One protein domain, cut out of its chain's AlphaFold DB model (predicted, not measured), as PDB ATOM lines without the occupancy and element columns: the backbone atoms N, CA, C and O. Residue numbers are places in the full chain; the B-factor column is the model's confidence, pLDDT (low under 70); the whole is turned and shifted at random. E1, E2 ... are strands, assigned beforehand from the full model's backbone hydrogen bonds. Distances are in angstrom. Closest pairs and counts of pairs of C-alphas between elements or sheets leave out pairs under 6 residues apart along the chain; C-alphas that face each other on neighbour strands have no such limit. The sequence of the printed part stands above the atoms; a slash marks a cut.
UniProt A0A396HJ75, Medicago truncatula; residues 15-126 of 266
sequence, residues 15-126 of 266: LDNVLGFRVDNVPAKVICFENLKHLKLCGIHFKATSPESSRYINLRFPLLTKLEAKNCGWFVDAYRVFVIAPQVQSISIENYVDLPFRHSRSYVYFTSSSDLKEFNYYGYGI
ATOM      1  N   LEU A  15      74.926  20.708 312.911       25.47
ATOM      2  CA  LEU A  15      74.940  21.119 314.328       25.47
ATOM      3  C   LEU A  15      74.456  20.020 315.287       25.47
ATOM      4  O   LEU A  15      73.480  19.310 315.036       25.47
ATOM      5  N   ASP A  16      75.179  19.933 316.399       31.56
ATOM      6  CA  ASP A  16      74.956  19.136 317.602       31.56
ATOM      7  C   ASP A  16      73.645  19.499 318.325       31.56
ATOM      8  O   ASP A  16      73.652  20.133 319.378       31.56
ATOM      9  N   ASN A  17      72.499  19.081 317.786       29.00
ATOM     10  CA  ASN A  17      71.202  19.315 318.424       29.00
ATOM     11  C   ASN A  17      70.692  18.053 319.138       29.00
ATOM     12  O   ASN A  17      70.320  17.053 318.518       29.00
ATOM     13  N   VAL A  18      70.665  18.125 320.472       33.44
ATOM     14  CA  VAL A  18      70.067  17.142 321.384       33.44
ATOM     15  C   VAL A  18      68.548  17.120 321.173       33.44
ATOM     16  O   VAL A  18      67.818  17.938 321.728       33.44
ATOM     17  N   LEU A  19      68.047  16.180 320.366       35.69
ATOM     18  CA  LEU A  19      66.608  15.924 320.217       35.69
ATOM     19  C   LEU A  19      66.059  15.213 321.474       35.69
ATOM     20  O   LEU A  19      65.978  13.989 321.553       35.69
ATOM     21  N   GLY A  20      65.670  15.964 322.500       32.69
ATOM     22  CA  GLY A  20      65.000  15.398 323.674       32.69
ATOM     23  C   GLY A  20      63.532  15.060 323.394       32.69
ATOM     24  O   GLY A  20      62.678  15.935 323.488       32.69
ATOM     25  N   PHE A  21      63.194  13.798 323.111       39.72
ATOM     26  CA  PHE A  21      61.789  13.372 323.015       39.72
ATOM     27  C   PHE A  21      61.197  13.126 324.417       39.72
ATOM     28  O   PHE A  21      61.445  12.087 325.032       39.72
ATOM     29  N   ARG A  22      60.370  14.051 324.930       34.59
ATOM     30  CA  ARG A  22      59.477  13.783 326.079       34.59
ATOM     31  C   ARG A  22      58.181  13.142 325.580       34.59
ATOM     32  O   ARG A  22      57.545  13.659 324.665       34.59
ATOM     33  N   VAL A  23      57.798  11.997 326.150       40.31
ATOM     34  CA  VAL A  23      56.571  11.277 325.776       40.31
ATOM     35  C   VAL A  23      55.773  10.940 327.033       40.31
ATOM     36  O   VAL A  23      56.122  10.014 327.760       40.31
ATOM     37  N   ASP A  24      54.683  11.674 327.251       36.25
ATOM     38  CA  ASP A  24      53.755  11.433 328.356       36.25
ATOM     39  C   ASP A  24      52.574  10.540 327.907       36.25
ATOM     40  O   ASP A  24      51.928  10.789 326.890       36.25
ATOM     41  N   ASN A  25      52.316   9.479 328.682       40.25
ATOM     42  CA  ASN A  25      51.080   8.684 328.805       40.25
ATOM     43  C   ASN A  25      50.375   8.174 327.525       40.25
ATOM     44  O   ASN A  25      49.213   8.501 327.293       40.25
ATOM     45  N   VAL A  26      50.991   7.253 326.763       39.91
ATOM     46  CA  VAL A  26      50.273   6.431 325.755       39.91
ATOM     47  C   VAL A  26      50.854   4.998 325.680       39.91
ATOM     48  O   VAL A  26      52.076   4.856 325.662       39.91
ATOM     49  N   PRO A  27      50.024   3.932 325.609       42.38
ATOM     50  CA  PRO A  27      50.464   2.528 325.713       42.38
ATOM     51  C   PRO A  27      51.254   1.969 324.512       42.38
ATOM     52  O   PRO A  27      51.866   0.914 324.640       42.38
ATOM     53  N   ALA A  28      51.264   2.650 323.364       53.31
ATOM     54  CA  ALA A  28      52.093   2.322 322.201       53.31
ATOM     55  C   ALA A  28      52.195   3.553 321.289       53.31
ATOM     56  O   ALA A  28      51.167   4.127 320.927       53.31
ATOM     57  N   LYS A  29      53.409   3.967 320.903       66.38
ATOM     58  CA  LYS A  29      53.611   5.130 320.020       66.38
ATOM     59  C   LYS A  29      54.285   4.702 318.724       66.38
ATOM     60  O   LYS A  29      55.379   4.140 318.749       66.38
ATOM     61  N   VAL A  30      53.627   4.980 317.598       71.81
ATOM     62  CA  VAL A  30      54.222   4.888 316.262       71.81
ATOM     63  C   VAL A  30      54.703   6.281 315.875       71.81
ATOM     64  O   VAL A  30      53.909   7.217 315.837       71.81
ATOM     65  N   ILE A  31      55.994   6.423 315.604       77.50
ATOM     66  CA  ILE A  31      56.608   7.649 315.092       77.50
ATOM     67  C   ILE A  31      57.099   7.327 313.683       77.50
ATOM     68  O   ILE A  31      57.874   6.389 313.512       77.50
ATOM     69  N   CYS A  32      56.622   8.058 312.677       81.69
ATOM     70  CA  CYS A  32      56.942   7.807 311.274       81.69
ATOM     71  C   CYS A  32      57.643   9.015 310.655       81.69
ATOM     72  O   CYS A  32      57.149  10.134 310.775       81.69
ATOM     73  N   PHE A  33      58.754   8.778 309.961       82.38
ATOM     74  CA  PHE A  33      59.441   9.779 309.148       82.38
ATOM     75  C   PHE A  33      59.560   9.255 307.714       82.38
ATOM     76  O   PHE A  33      60.472   8.494 307.393       82.38
ATOM     77  N   GLU A  34      58.617   9.642 306.855       82.50
ATOM     78  CA  GLU A  34      58.429   9.026 305.531       82.50
ATOM     79  C   GLU A  34      59.594   9.270 304.568       82.50
ATOM     80  O   GLU A  34      59.990   8.364 303.842       82.50
ATOM     81  N   ASN A  35      60.179  10.469 304.602       85.00
ATOM     82  CA  ASN A  35      61.183  10.904 303.626       85.00
ATOM     83  C   ASN A  35      62.628  10.862 304.149       85.00
ATOM     84  O   ASN A  35      63.557  11.283 303.454       85.00
ATOM     85  N   LEU A  36      62.838  10.385 305.379       88.19
ATOM     86  CA  LEU A  36      64.146  10.423 306.021       88.19
ATOM     87  C   LEU A  36      65.050   9.305 305.487       88.19
ATOM     88  O   LEU A  36      64.753   8.130 305.669       88.19
ATOM     89  N   LYS A  37      66.173   9.685 304.868       90.12
ATOM     90  CA  LYS A  37      67.171   8.747 304.317       90.12
ATOM     91  C   LYS A  37      68.353   8.490 305.249       90.12
ATOM     92  O   LYS A  37      68.885   7.387 305.289       90.12
ATOM     93  N   HIS A  38      68.738   9.494 306.026       91.69
ATOM     94  CA  HIS A  38      69.860   9.420 306.954       91.69
ATOM     95  C   HIS A  38      69.402   9.918 308.317       91.69
ATOM     96  O   HIS A  38      68.815  10.996 308.409       91.69
ATOM     97  N   LEU A  39      69.673   9.142 309.361       88.75
ATOM     98  CA  LEU A  39      69.347   9.501 310.733       88.75
ATOM     99  C   LEU A  39      70.594   9.377 311.596       88.75
ATOM    100  O   LEU A  39      71.182   8.303 311.675       88.75
ATOM    101  N   LYS A  40      70.947  10.468 312.273       90.38
ATOM    102  CA  LYS A  40      71.961  10.491 313.320       90.38
ATOM    103  C   LYS A  40      71.307  10.901 314.631       90.38
ATOM    104  O   LYS A  40      70.668  11.946 314.705       90.38
ATOM    105  N   LEU A  41      71.461  10.074 315.653       85.62
ATOM    106  CA  LEU A  41      70.959  10.304 317.002       85.62
ATOM    107  C   LEU A  41      72.154  10.398 317.952       85.62
ATOM    108  O   LEU A  41      73.052   9.564 317.894       85.62
ATOM    109  N   CYS A  42      72.181  11.409 318.820       85.19
ATOM    110  CA  CYS A  42      73.241  11.588 319.810       85.19
ATOM    111  C   CYS A  42      72.644  11.970 321.168       85.19
ATOM    112  O   CYS A  42      71.921  12.959 321.256       85.19
ATOM    113  N   GLY A  43      72.914  11.188 322.219       77.06
ATOM    114  CA  GLY A  43      72.464  11.502 323.586       77.06
ATOM    115  C   GLY A  43      70.945  11.443 323.798       77.06
ATOM    116  O   GLY A  43      70.411  12.116 324.675       77.06
ATOM    117  N   ILE A  44      70.221  10.683 322.974       73.75
ATOM    118  CA  ILE A  44      68.752  10.683 322.957       73.75
ATOM    119  C   ILE A  44      68.192   9.672 323.956       73.75
ATOM    120  O   ILE A  44      68.535   8.491 323.893       73.75
ATOM    121  N   HIS A  45      67.275  10.111 324.821       69.81
ATOM    122  CA  HIS A  45      66.570   9.271 325.794       69.81
ATOM    123  C   HIS A  45      65.088   9.147 325.437       69.81
ATOM    124  O   HIS A  45      64.404  10.156 325.261       69.81
ATOM    125  N   PHE A  46      64.573   7.919 325.368       65.12
ATOM    126  CA  PHE A  46      63.158   7.661 325.105       65.12
ATOM    127  C   PHE A  46      62.417   7.337 326.402       65.12
ATOM    128  O   PHE A  46      62.370   6.184 326.821       65.12
ATOM    129  N   LYS A  47      61.819   8.346 327.041       60.25
ATOM    130  CA  LYS A  47      61.061   8.147 328.284       60.25
ATOM    131  C   LYS A  47      59.651   7.637 328.001       60.25
ATOM    132  O   LYS A  47      58.904   8.296 327.289       60.25
ATOM    133  N   ALA A  48      59.284   6.495 328.584       55.09
ATOM    134  CA  ALA A  48      57.913   5.981 328.587       55.09
ATOM    135  C   ALA A  48      57.348   6.002 330.019       55.09
ATOM    136  O   ALA A  48      57.844   5.289 330.891       55.09
ATOM    137  N   THR A  49      56.311   6.810 330.265       53.72
ATOM    138  CA  THR A  49      55.767   7.089 331.612       53.72
ATOM    139  C   THR A  49      54.702   6.097 332.114       53.72
ATOM    140  O   THR A  49      54.140   6.314 333.183       53.72
ATOM    141  N   SER A  50      54.394   5.015 331.385       50.97
ATOM    142  CA  SER A  50      53.303   4.077 331.734       50.97
ATOM    143  C   SER A  50      53.792   2.790 332.437       50.97
ATOM    144  O   SER A  50      54.961   2.422 332.282       50.97
ATOM    145  N   PRO A  51      52.917   2.061 333.168       53.66
ATOM    146  CA  PRO A  51      53.288   0.846 333.903       53.66
ATOM    147  C   PRO A  51      53.843  -0.282 333.012       53.66
ATOM    148  O   PRO A  51      53.629  -0.331 331.801       53.66
ATOM    149  N   GLU A  52      54.612  -1.173 333.637       55.88
ATOM    150  CA  GLU A  52      55.846  -1.735 333.074       55.88
ATOM    151  C   GLU A  52      55.724  -2.785 331.954       55.88
ATOM    152  O   GLU A  52      56.725  -3.041 331.288       55.88
ATOM    153  N   SER A  53      54.557  -3.386 331.706       51.03
ATOM    154  CA  SER A  53      54.456  -4.597 330.870       51.03
ATOM    155  C   SER A  53      54.099  -4.373 329.392       51.03
ATOM    156  O   SER A  53      54.240  -5.304 328.599       51.03
ATOM    157  N   SER A  54      53.687  -3.164 328.988       53.34
ATOM    158  CA  SER A  54      53.254  -2.853 327.610       53.34
ATOM    159  C   SER A  54      54.123  -1.824 326.870       53.34
ATOM    160  O   SER A  54      53.815  -1.479 325.733       53.34
ATOM    161  N   ARG A  55      55.224  -1.347 327.469       65.81
ATOM    162  CA  ARG A  55      56.058  -0.262 326.921       65.81
ATOM    163  C   ARG A  55      56.773  -0.671 325.627       65.81
ATOM    164  O   ARG A  55      57.826  -1.308 325.687       65.81
ATOM    165  N   TYR A  56      56.260  -0.254 324.467       73.12
ATOM    166  CA  TYR A  56      57.031  -0.287 323.225       73.12
ATOM    167  C   TYR A  56      56.921   0.986 322.384       73.12
ATOM    168  O   TYR A  56      55.886   1.653 322.340       73.12
ATOM    169  N   ILE A  57      58.015   1.305 321.694       78.44
ATOM    170  CA  ILE A  57      58.114   2.413 320.742       78.44
ATOM    171  C   ILE A  57      58.329   1.822 319.357       78.44
ATOM    172  O   ILE A  57      59.243   1.028 319.166       78.44
ATOM    173  N   ASN A  58      57.506   2.229 318.396       82.62
ATOM    174  CA  ASN A  58      57.649   1.858 316.994       82.62
ATOM    175  C   ASN A  58      58.161   3.064 316.211       82.62
ATOM    176  O   ASN A  58      57.415   4.012 315.971       82.62
ATOM    177  N   LEU A  59      59.412   3.017 315.774       86.00
ATOM    178  CA  LEU A  59      59.989   3.999 314.868       86.00
ATOM    179  C   LEU A  59      59.914   3.451 313.440       86.00
ATOM    180  O   LEU A  59      60.420   2.365 313.166       86.00
ATOM    181  N   ARG A  60      59.258   4.177 312.536       88.69
ATOM    182  CA  ARG A  60      59.108   3.815 311.122       88.69
ATOM    183  C   ARG A  60      59.888   4.785 310.251       88.69
ATOM    184  O   ARG A  60      59.629   5.988 310.274       88.69
ATOM    185  N   PHE A  61      60.786   4.236 309.444       89.31
ATOM    186  CA  PHE A  61      61.585   4.989 308.489       89.31
ATOM    187  C   PHE A  61      61.598   4.278 307.123       89.31
ATOM    188  O   PHE A  61      62.522   3.518 306.829       89.31
ATOM    189  N   PRO A  62      60.568   4.481 306.281       88.81
ATOM    190  CA  PRO A  62      60.403   3.742 305.026       88.81
ATOM    191  C   PRO A  62      61.576   3.869 304.043       88.81
ATOM    192  O   PRO A  62      61.866   2.911 303.332       88.81
ATOM    193  N   LEU A  63      62.243   5.028 304.016       88.25
ATOM    194  CA  LEU A  63      63.322   5.349 303.070       88.25
ATOM    195  C   LEU A  63      64.713   5.434 303.719       88.25
ATOM    196  O   LEU A  63      65.655   5.910 303.083       88.25
ATOM    197  N   LEU A  64      64.857   5.024 304.984       91.62
ATOM    198  CA  LEU A  64      66.120   5.161 305.707       91.62
ATOM    199  C   LEU A  64      67.156   4.187 305.168       91.62
ATOM    200  O   LEU A  64      66.955   2.981 305.236       91.62
ATOM    201  N   THR A  65      68.282   4.719 304.708       92.88
ATOM    202  CA  THR A  65      69.420   3.952 304.202       92.88
ATOM    203  C   THR A  65      70.549   3.855 305.222       92.88
ATOM    204  O   THR A  65      71.301   2.880 305.200       92.88
ATOM    205  N   LYS A  66      70.672   4.832 306.133       93.62
ATOM    206  CA  LYS A  66      71.735   4.877 307.150       93.62
ATOM    207  C   LYS A  66      71.215   5.325 308.515       93.62
ATOM    208  O   LYS A  66      70.557   6.363 308.611       93.62
ATOM    209  N   LEU A  67      71.584   4.584 309.557       92.88
ATOM    210  CA  LEU A  67      71.321   4.918 310.955       92.88
ATOM    211  C   LEU A  67      72.628   5.016 311.743       92.88
ATOM    212  O   LEU A  67      73.401   4.064 311.796       92.88
ATOM    213  N   GLU A  68      72.827   6.141 312.412       92.44
ATOM    214  CA  GLU A  68      73.907   6.366 313.366       92.44
ATOM    215  C   GLU A  68      73.306   6.708 314.727       92.44
ATOM    216  O   GLU A  68      72.432   7.571 314.834       92.44
ATOM    217  N   ALA A  69      73.766   6.045 315.781       88.69
ATOM    218  CA  ALA A  69      73.305   6.288 317.137       88.69
ATOM    219  C   ALA A  69      74.492   6.345 318.086       88.69
ATOM    220  O   ALA A  69      75.210   5.366 318.221       88.69
ATOM    221  N   LYS A  70      74.681   7.474 318.763       87.81
ATOM    222  CA  LYS A  70      75.764   7.680 319.721       87.81
ATOM    223  C   LYS A  70      75.216   7.985 321.101       87.81
ATOM    224  O   LYS A  70      74.399   8.892 321.252       87.81
ATOM    225  N   ASN A  71      75.668   7.249 322.112       81.38
ATOM    226  CA  ASN A  71      75.349   7.458 323.526       81.38
ATOM    227  C   ASN A  71      73.844   7.635 323.777       81.38
ATOM    228  O   ASN A  71      73.424   8.406 324.635       81.38
ATOM    229  N   CYS A  72      73.011   6.988 322.964       76.12
ATOM    230  CA  CYS A  72      71.578   7.144 323.082       76.12
ATOM    231  C   CYS A  72      71.069   6.214 324.175       76.12
ATOM    232  O   CYS A  72      71.266   5.006 324.108       76.12
ATOM    233  N   GLY A  73      70.344   6.764 325.143       64.62
ATOM    234  CA  GLY A  73      69.659   6.025 326.196       64.62
ATOM    235  C   GLY A  73      68.417   5.268 325.719       64.62
ATOM    236  O   GLY A  73      67.499   5.077 326.516       64.62
ATOM    237  N   TRP A  74      68.380   4.798 324.460       63.94
ATOM    238  CA  TRP A  74      67.359   3.850 323.969       63.94
ATOM    239  C   TRP A  74      67.182   2.672 324.931       63.94
ATOM    240  O   TRP A  74      66.115   2.072 325.004       63.94
ATOM    241  N   PHE A  75      68.267   2.376 325.648       52.72
ATOM    242  CA  PHE A  75      68.488   1.212 326.475       52.72
ATOM    243  C   PHE A  75      67.930   1.303 327.897       52.72
ATOM    244  O   PHE A  75      67.768   0.283 328.559       52.72
ATOM    245  N   VAL A  76      67.669   2.509 328.410       53.00
ATOM    246  CA  VAL A  76      67.366   2.676 329.840       53.00
ATOM    247  C   VAL A  76      65.885   2.918 330.073       53.00
ATOM    248  O   VAL A  76      65.329   2.340 331.000       53.00
ATOM    249  N   ASP A  77      65.218   3.706 329.237       56.22
ATOM    250  CA  ASP A  77      63.913   4.269 329.605       56.22
ATOM    251  C   ASP A  77      62.709   3.620 328.888       56.22
ATOM    252  O   ASP A  77      61.564   3.782 329.327       56.22
ATOM    253  N   ALA A  78      62.952   2.828 327.837       60.75
ATOM    254  CA  ALA A  78      61.941   2.081 327.090       60.75
ATOM    255  C   ALA A  78      62.190   0.569 327.199       60.75
ATOM    256  O   ALA A  78      63.321   0.115 327.088       60.75
ATOM    257  N   TYR A  79      61.128  -0.221 327.396       72.50
ATOM    258  CA  TYR A  79      61.250  -1.680 327.529       72.50
ATOM    259  C   TYR A  79      61.463  -2.367 326.174       72.50
ATOM    260  O   TYR A  79      62.146  -3.378 326.087       72.50
ATOM    261  N   ARG A  80      60.865  -1.851 325.095       79.62
ATOM    262  CA  ARG A  80      61.028  -2.388 323.735       79.62
ATOM    263  C   ARG A  80      61.055  -1.256 322.722       79.62
ATOM    264  O   ARG A  80      60.175  -0.395 322.730       79.62
ATOM    265  N   VAL A  81      62.027  -1.266 321.823       82.12
ATOM    266  CA  VAL A  81      62.091  -0.316 320.706       82.12
ATOM    267  C   VAL A  81      62.128  -1.104 319.411       82.12
ATOM    268  O   VAL A  81      63.048  -1.881 319.191       82.12
ATOM    269  N   PHE A  82      61.143  -0.908 318.547       86.06
ATOM    270  CA  PHE A  82      61.125  -1.479 317.209       86.06
ATOM    271  C   PHE A  82      61.519  -0.405 316.204       86.06
ATOM    272  O   PHE A  82      60.912   0.667 316.154       86.06
ATOM    273  N   VAL A  83      62.518  -0.708 315.384       89.00
ATOM    274  CA  VAL A  83      62.962   0.138 314.280       89.00
ATOM    275  C   VAL A  83      62.597  -0.566 312.978       89.00
ATOM    276  O   VAL A  83      63.212  -1.558 312.588       89.00
ATOM    277  N   ILE A  84      61.569  -0.050 312.311       90.19
ATOM    278  CA  ILE A  84      61.077  -0.540 311.025       90.19
ATOM    279  C   ILE A  84      61.712   0.328 309.937       90.19
ATOM    280  O   ILE A  84      61.240   1.433 309.664       90.19
ATOM    281  N   ALA A  85      62.793  -0.166 309.342       90.56
ATOM    282  CA  ALA A  85      63.542   0.522 308.293       90.56
ATOM    283  C   ALA A  85      63.898  -0.472 307.169       90.56
ATOM    284  O   ALA A  85      64.978  -1.051 307.204       90.56
ATOM    285  N   PRO A  86      62.988  -0.720 306.205       90.25
ATOM    286  CA  PRO A  86      63.147  -1.783 305.208       90.25
ATOM    287  C   PRO A  86      64.309  -1.569 304.231       90.25
ATOM    288  O   PRO A  86      64.828  -2.535 303.693       90.25
ATOM    289  N   GLN A  87      64.722  -0.319 304.008       91.12
ATOM    290  CA  GLN A  87      65.785   0.038 303.058       91.12
ATOM    291  C   GLN A  87      67.140   0.284 303.743       91.12
ATOM    292  O   GLN A  87      68.056   0.825 303.118       91.12
ATOM    293  N   VAL A  88      67.269  -0.052 305.035       93.06
ATOM    294  CA  VAL A  88      68.475   0.270 305.805       93.06
ATOM    295  C   VAL A  88      69.645  -0.580 305.331       93.06
ATOM    296  O   VAL A  88      69.575  -1.803 305.319       93.06
ATOM    297  N   GLN A  89      70.736   0.082 304.954       93.38
ATOM    298  CA  GLN A  89      71.943  -0.569 304.443       93.38
ATOM    299  C   GLN A  89      73.090  -0.522 305.449       93.38
ATOM    300  O   GLN A  89      73.949  -1.400 305.425       93.38
ATOM    301  N   SER A  90      73.107   0.474 306.337       93.88
ATOM    302  CA  SER A  90      74.163   0.645 307.333       93.88
ATOM    303  C   SER A  90      73.590   1.091 308.676       93.88
ATOM    304  O   SER A  90      72.802   2.042 308.745       93.88
ATOM    305  N   ILE A  91      73.994   0.399 309.741       93.62
ATOM    306  CA  ILE A  91      73.690   0.740 311.133       93.62
ATOM    307  C   ILE A  91      75.014   0.880 311.885       93.62
ATOM    308  O   ILE A  91      75.839  -0.029 311.857       93.62
ATOM    309  N   SER A  92      75.208   2.000 312.579       92.81
ATOM    310  CA  SER A  92      76.353   2.230 313.462       92.81
ATOM    311  C   SER A  92      75.875   2.696 314.829       92.81
ATOM    312  O   SER A  92      75.172   3.703 314.933       92.81
ATOM    313  N   ILE A  93      76.247   1.967 315.876       91.12
ATOM    314  CA  ILE A  93      75.870   2.256 317.259       91.12
ATOM    315  C   ILE A  93      77.145   2.448 318.082       91.12
ATOM    316  O   ILE A  93      77.987   1.563 318.149       91.12
ATOM    317  N   GLU A  94      77.266   3.597 318.728       89.31
ATOM    318  CA  GLU A  94      78.325   3.951 319.664       89.31
ATOM    319  C   GLU A  94      77.713   4.149 321.051       89.31
ATOM    320  O   GLU A  94      76.737   4.889 321.201       89.31
ATOM    321  N   ASN A  95      78.273   3.528 322.082       82.19
ATOM    322  CA  ASN A  95      77.821   3.701 323.453       82.19
ATOM    323  C   ASN A  95      78.982   3.680 324.453       82.19
ATOM    324  O   ASN A  95      79.387   2.639 324.968       82.19
ATOM    325  N   TYR A  96      79.472   4.873 324.757       78.31
ATOM    326  CA  TYR A  96      80.552   5.137 325.706       78.31
ATOM    327  C   TYR A  96      80.029   5.694 327.032       78.31
ATOM    328  O   TYR A  96      80.775   6.295 327.798       78.31
ATOM    329  N   VAL A  97      78.726   5.567 327.291       72.19
ATOM    330  CA  VAL A  97      78.137   5.988 328.562       72.19
ATOM    331  C   VAL A  97      77.903   4.759 329.415       72.19
ATOM    332  O   VAL A  97      77.411   3.732 328.945       72.19
ATOM    333  N   ASP A  98      78.228   4.900 330.692       66.69
ATOM    334  CA  ASP A  98      78.101   3.864 331.703       66.69
ATOM    335  C   ASP A  98      76.620   3.642 332.065       66.69
ATOM    336  O   ASP A  98      76.118   4.054 333.109       66.69
ATOM    337  N   LEU A  99      75.870   3.021 331.151       65.31
ATOM    338  CA  LEU A  99      74.451   2.739 331.344       65.31
ATOM    339  C   LEU A  99      74.269   1.525 332.277       65.31
ATOM    340  O   LEU A  99      75.065   0.576 332.232       65.31
ATOM    341  N   PRO A 100      73.232   1.522 333.135       62.62
ATOM    342  CA  PRO A 100      72.881   0.342 333.911       62.62
ATOM    343  C   PRO A 100      72.403  -0.764 332.964       62.62
ATOM    344  O   PRO A 100      71.554  -0.523 332.104       62.62
ATOM    345  N   PHE A 101      72.921  -1.980 333.136       61.06
ATOM    346  CA  PHE A 101      72.416  -3.139 332.403       61.06
ATOM    347  C   PHE A 101      70.963  -3.412 332.822       61.06
ATOM    348  O   PHE A 101      70.646  -3.514 334.011       61.06
ATOM    349  N   ARG A 102      70.056  -3.503 331.847       59.34
ATOM    350  CA  ARG A 102      68.647  -3.852 332.092       59.34
ATOM    351  C   ARG A 102      68.468  -5.373 332.019       59.34
ATOM    352  O   ARG A 102      69.244  -6.078 331.387       59.34
ATOM    353  N   HIS A 103      67.422  -5.871 332.682       52.41
ATOM    354  CA  HIS A 103      67.059  -7.291 332.686       52.41
ATOM    355  C   HIS A 103      66.731  -7.801 331.264       52.41
ATOM    356  O   HIS A 103      66.298  -7.026 330.410       52.41
ATOM    357  N   SER A 104      66.820  -9.124 331.070       55.56
ATOM    358  CA  SER A 104      66.682  -9.916 329.823       55.56
ATOM    359  C   SER A 104      65.448  -9.686 328.932       55.56
ATOM    360  O   SER A 104      65.292 -10.325 327.896       55.56
ATOM    361  N   ARG A 105      64.528  -8.799 329.312       63.84
ATOM    362  CA  ARG A 105      63.298  -8.516 328.561       63.84
ATOM    363  C   ARG A 105      63.333  -7.185 327.803       63.84
ATOM    364  O   ARG A 105      62.385  -6.925 327.060       63.84
ATOM    365  N   SER A 106      64.392  -6.381 327.981       74.81
ATOM    366  CA  SER A 106      64.599  -5.133 327.237       74.81
ATOM    367  C   SER A 106      65.356  -5.364 325.932       74.81
ATOM    368  O   SER A 106      66.406  -6.009 325.943       74.81
ATOM    369  N   TYR A 107      64.846  -4.838 324.813       80.00
ATOM    370  CA  TYR A 107      65.505  -4.979 323.512       80.00
ATOM    371  C   TYR A 107      65.235  -3.833 322.534       80.00
ATOM    372  O   TYR A 107      64.164  -3.217 322.533       80.00
ATOM    373  N   VAL A 108      66.197  -3.602 321.638       84.31
ATOM    374  CA  VAL A 108      65.963  -2.895 320.369       84.31
ATOM    375  C   VAL A 108      65.861  -3.935 319.269       84.31
ATOM    376  O   VAL A 108      66.748  -4.771 319.161       84.31
ATOM    377  N   TYR A 109      64.810  -3.891 318.459       87.69
ATOM    378  CA  TYR A 109      64.604  -4.823 317.360       87.69
ATOM    379  C   TYR A 109      64.489  -4.101 316.017       87.69
ATOM    380  O   TYR A 109      63.565  -3.318 315.794       87.69
ATOM    381  N   PHE A 110      65.415  -4.401 315.109       89.50
ATOM    382  CA  PHE A 110      65.382  -3.991 313.708       89.50
ATOM    383  C   PHE A 110      64.591  -5.022 312.885       89.50
ATOM    384  O   PHE A 110      65.102  -6.091 312.562       89.50
ATOM    385  N   THR A 111      63.323  -4.727 312.577       74.56
ATOM    386  CA  THR A 111      62.326  -5.712 312.092       74.56
ATOM    387  C   THR A 111      62.264  -5.888 310.567       74.56
ATOM    388  O   THR A 111      61.405  -6.614 310.067       74.56
ATOM    389  N   SER A 112      63.111  -5.201 309.797       72.25
ATOM    390  CA  SER A 112      63.116  -5.260 308.323       72.25
ATOM    391  C   SER A 112      64.512  -5.007 307.746       72.25
ATOM    392  O   SER A 112      64.672  -4.260 306.794       72.25
ATOM    393  N   SER A 113      65.547  -5.587 308.350       67.31
ATOM    394  CA  SER A 113      66.947  -5.337 307.975       67.31
ATOM    395  C   SER A 113      67.468  -6.273 306.871       67.31
ATOM    396  O   SER A 113      68.633  -6.660 306.917       67.31
ATOM    397  N   SER A 114      66.629  -6.685 305.910       73.81
ATOM    398  CA  SER A 114      67.029  -7.623 304.840       73.81
ATOM    399  C   SER A 114      68.119  -7.058 303.930       73.81
ATOM    400  O   SER A 114      68.981  -7.799 303.472       73.81
ATOM    401  N   ASP A 115      68.100  -5.740 303.722       84.56
ATOM    402  CA  ASP A 115      69.030  -5.029 302.840       84.56
ATOM    403  C   ASP A 115      70.278  -4.528 303.584       84.56
ATOM    404  O   ASP A 115      71.106  -3.807 303.014       84.56
ATOM    405  N   LEU A 116      70.422  -4.894 304.863       89.75
ATOM    406  CA  LEU A 116      71.527  -4.449 305.694       89.75
ATOM    407  C   LEU A 116      72.839  -5.046 305.187       89.75
ATOM    408  O   LEU A 116      73.029  -6.260 305.161       89.75
ATOM    409  N   LYS A 117      73.768  -4.165 304.822       88.62
ATOM    410  CA  LYS A 117      75.106  -4.517 304.340       88.62
ATOM    411  C   LYS A 117      76.139  -4.435 305.450       88.62
ATOM    412  O   LYS A 117      77.068  -5.235 305.465       88.62
ATOM    413  N   GLU A 118      75.977  -3.484 306.366       88.88
ATOM    414  CA  GLU A 118      76.952  -3.196 307.417       88.88
ATOM    415  C   GLU A 118      76.279  -2.932 308.766       88.88
ATOM    416  O   GLU A 118      75.355  -2.122 308.874       88.88
ATOM    417  N   PHE A 119      76.790  -3.577 309.811       89.38
ATOM    418  CA  PHE A 119      76.437  -3.318 311.200       89.38
ATOM    419  C   PHE A 119      77.697  -3.058 312.022       89.38
ATOM    420  O   PHE A 119      78.585  -3.905 312.108       89.38
ATOM    421  N   ASN A 120      77.759  -1.906 312.680       88.75
ATOM    422  CA  ASN A 120      78.866  -1.548 313.550       88.75
ATOM    423  C   ASN A 120      78.369  -1.259 314.969       88.75
ATOM    424  O   ASN A 120      77.389  -0.536 315.157       88.75
ATOM    425  N   TYR A 121      79.074  -1.792 315.962       88.00
ATOM    426  CA  TYR A 121      78.874  -1.495 317.373       88.00
ATOM    427  C   TYR A 121      80.202  -1.092 318.016       88.00
ATOM    428  O   TYR A 121      81.213  -1.745 317.770       88.00
ATOM    429  N   TYR A 122      80.185  -0.059 318.854       85.75
ATOM    430  CA  TYR A 122      81.331   0.425 319.622       85.75
ATOM    431  C   TYR A 122      80.876   0.779 321.045       85.75
ATOM    432  O   TYR A 122      79.880   1.487 321.183       85.75
ATOM    433  N   GLY A 123      81.559   0.345 322.108       81.62
ATOM    434  CA  GLY A 123      81.208   0.793 323.469       81.62
ATOM    435  C   GLY A 123      81.727  -0.062 324.624       81.62
ATOM    436  O   GLY A 123      82.335  -1.097 324.392       81.62
ATOM    437  N   TYR A 124      81.435   0.322 325.874       74.88
ATOM    438  CA  TYR A 124      81.856  -0.384 327.111       74.88
ATOM    439  C   TYR A 124      81.066  -1.677 327.404       74.88
ATOM    440  O   TYR A 124      80.778  -2.022 328.553       74.88
ATOM    441  N   GLY A 125      80.633  -2.358 326.345       72.25
ATOM    442  CA  GLY A 125      79.711  -3.483 326.391       72.25
ATOM    443  C   GLY A 125      78.349  -3.197 325.767       72.25
ATOM    444  O   GLY A 125      78.109  -2.095 325.282       72.25
ATOM    445  N   ILE A 126      77.448  -4.185 325.764       75.94
ATOM    446  CA  ILE A 126      76.090  -4.074 325.204       75.94
ATOM    447  C   ILE A 126      75.077  -4.026 326.363       75.94
ATOM    448  O   ILE A 126      74.875  -5.043 327.025       75.94
TER     449      ILE A 126
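What this domain is: This is residues 15 to 126 of the 266 residues of a protein of Medicago truncatula (UniProt A0A396HJ75). With little regular structure, the chain winds as a solenoid, its stacked turns passing between two parallel sheets, E2 E4 E6 E8 and E1 E3 E5 E7 in order. The 112 printed residues have eight named strands, E1 to E8 along the chain, and no named helix: all strand, with 40 residues in named elements. It is compact, radius of gyration of the C-alphas 13.7 A, spanning 36 by 31 by 31 A.

Where its parts are: E2 is residues 38 to 42, E4 66 to 70, E6 90 to 95, and E8 118 to 123, 17.1 A from first to last C-alpha. E1, residues 29 to 32, begins at C-alpha 29 (53.611, 5.130, 320.020); E3 is 56 to 60, E5 80 to 84, E7 107 to 110. E8 ends at C-alpha 123 (81.208, 0.793, 323.469).

How they stand to each other: E4 and E6 are parallel at 2 degrees; N 67 and O 90, 2.9 A apart, are within hydrogen-bond range. E3 and E4 are apart.

The domain as a whole: The farthest C-alphas, of Pro 51 and Lys 117, are 37.1 A apart. The printed part has no cut. Links E2 to E3 and E6 to E7 are long. 41 residues are under pLDDT 70, among them 15 to 29.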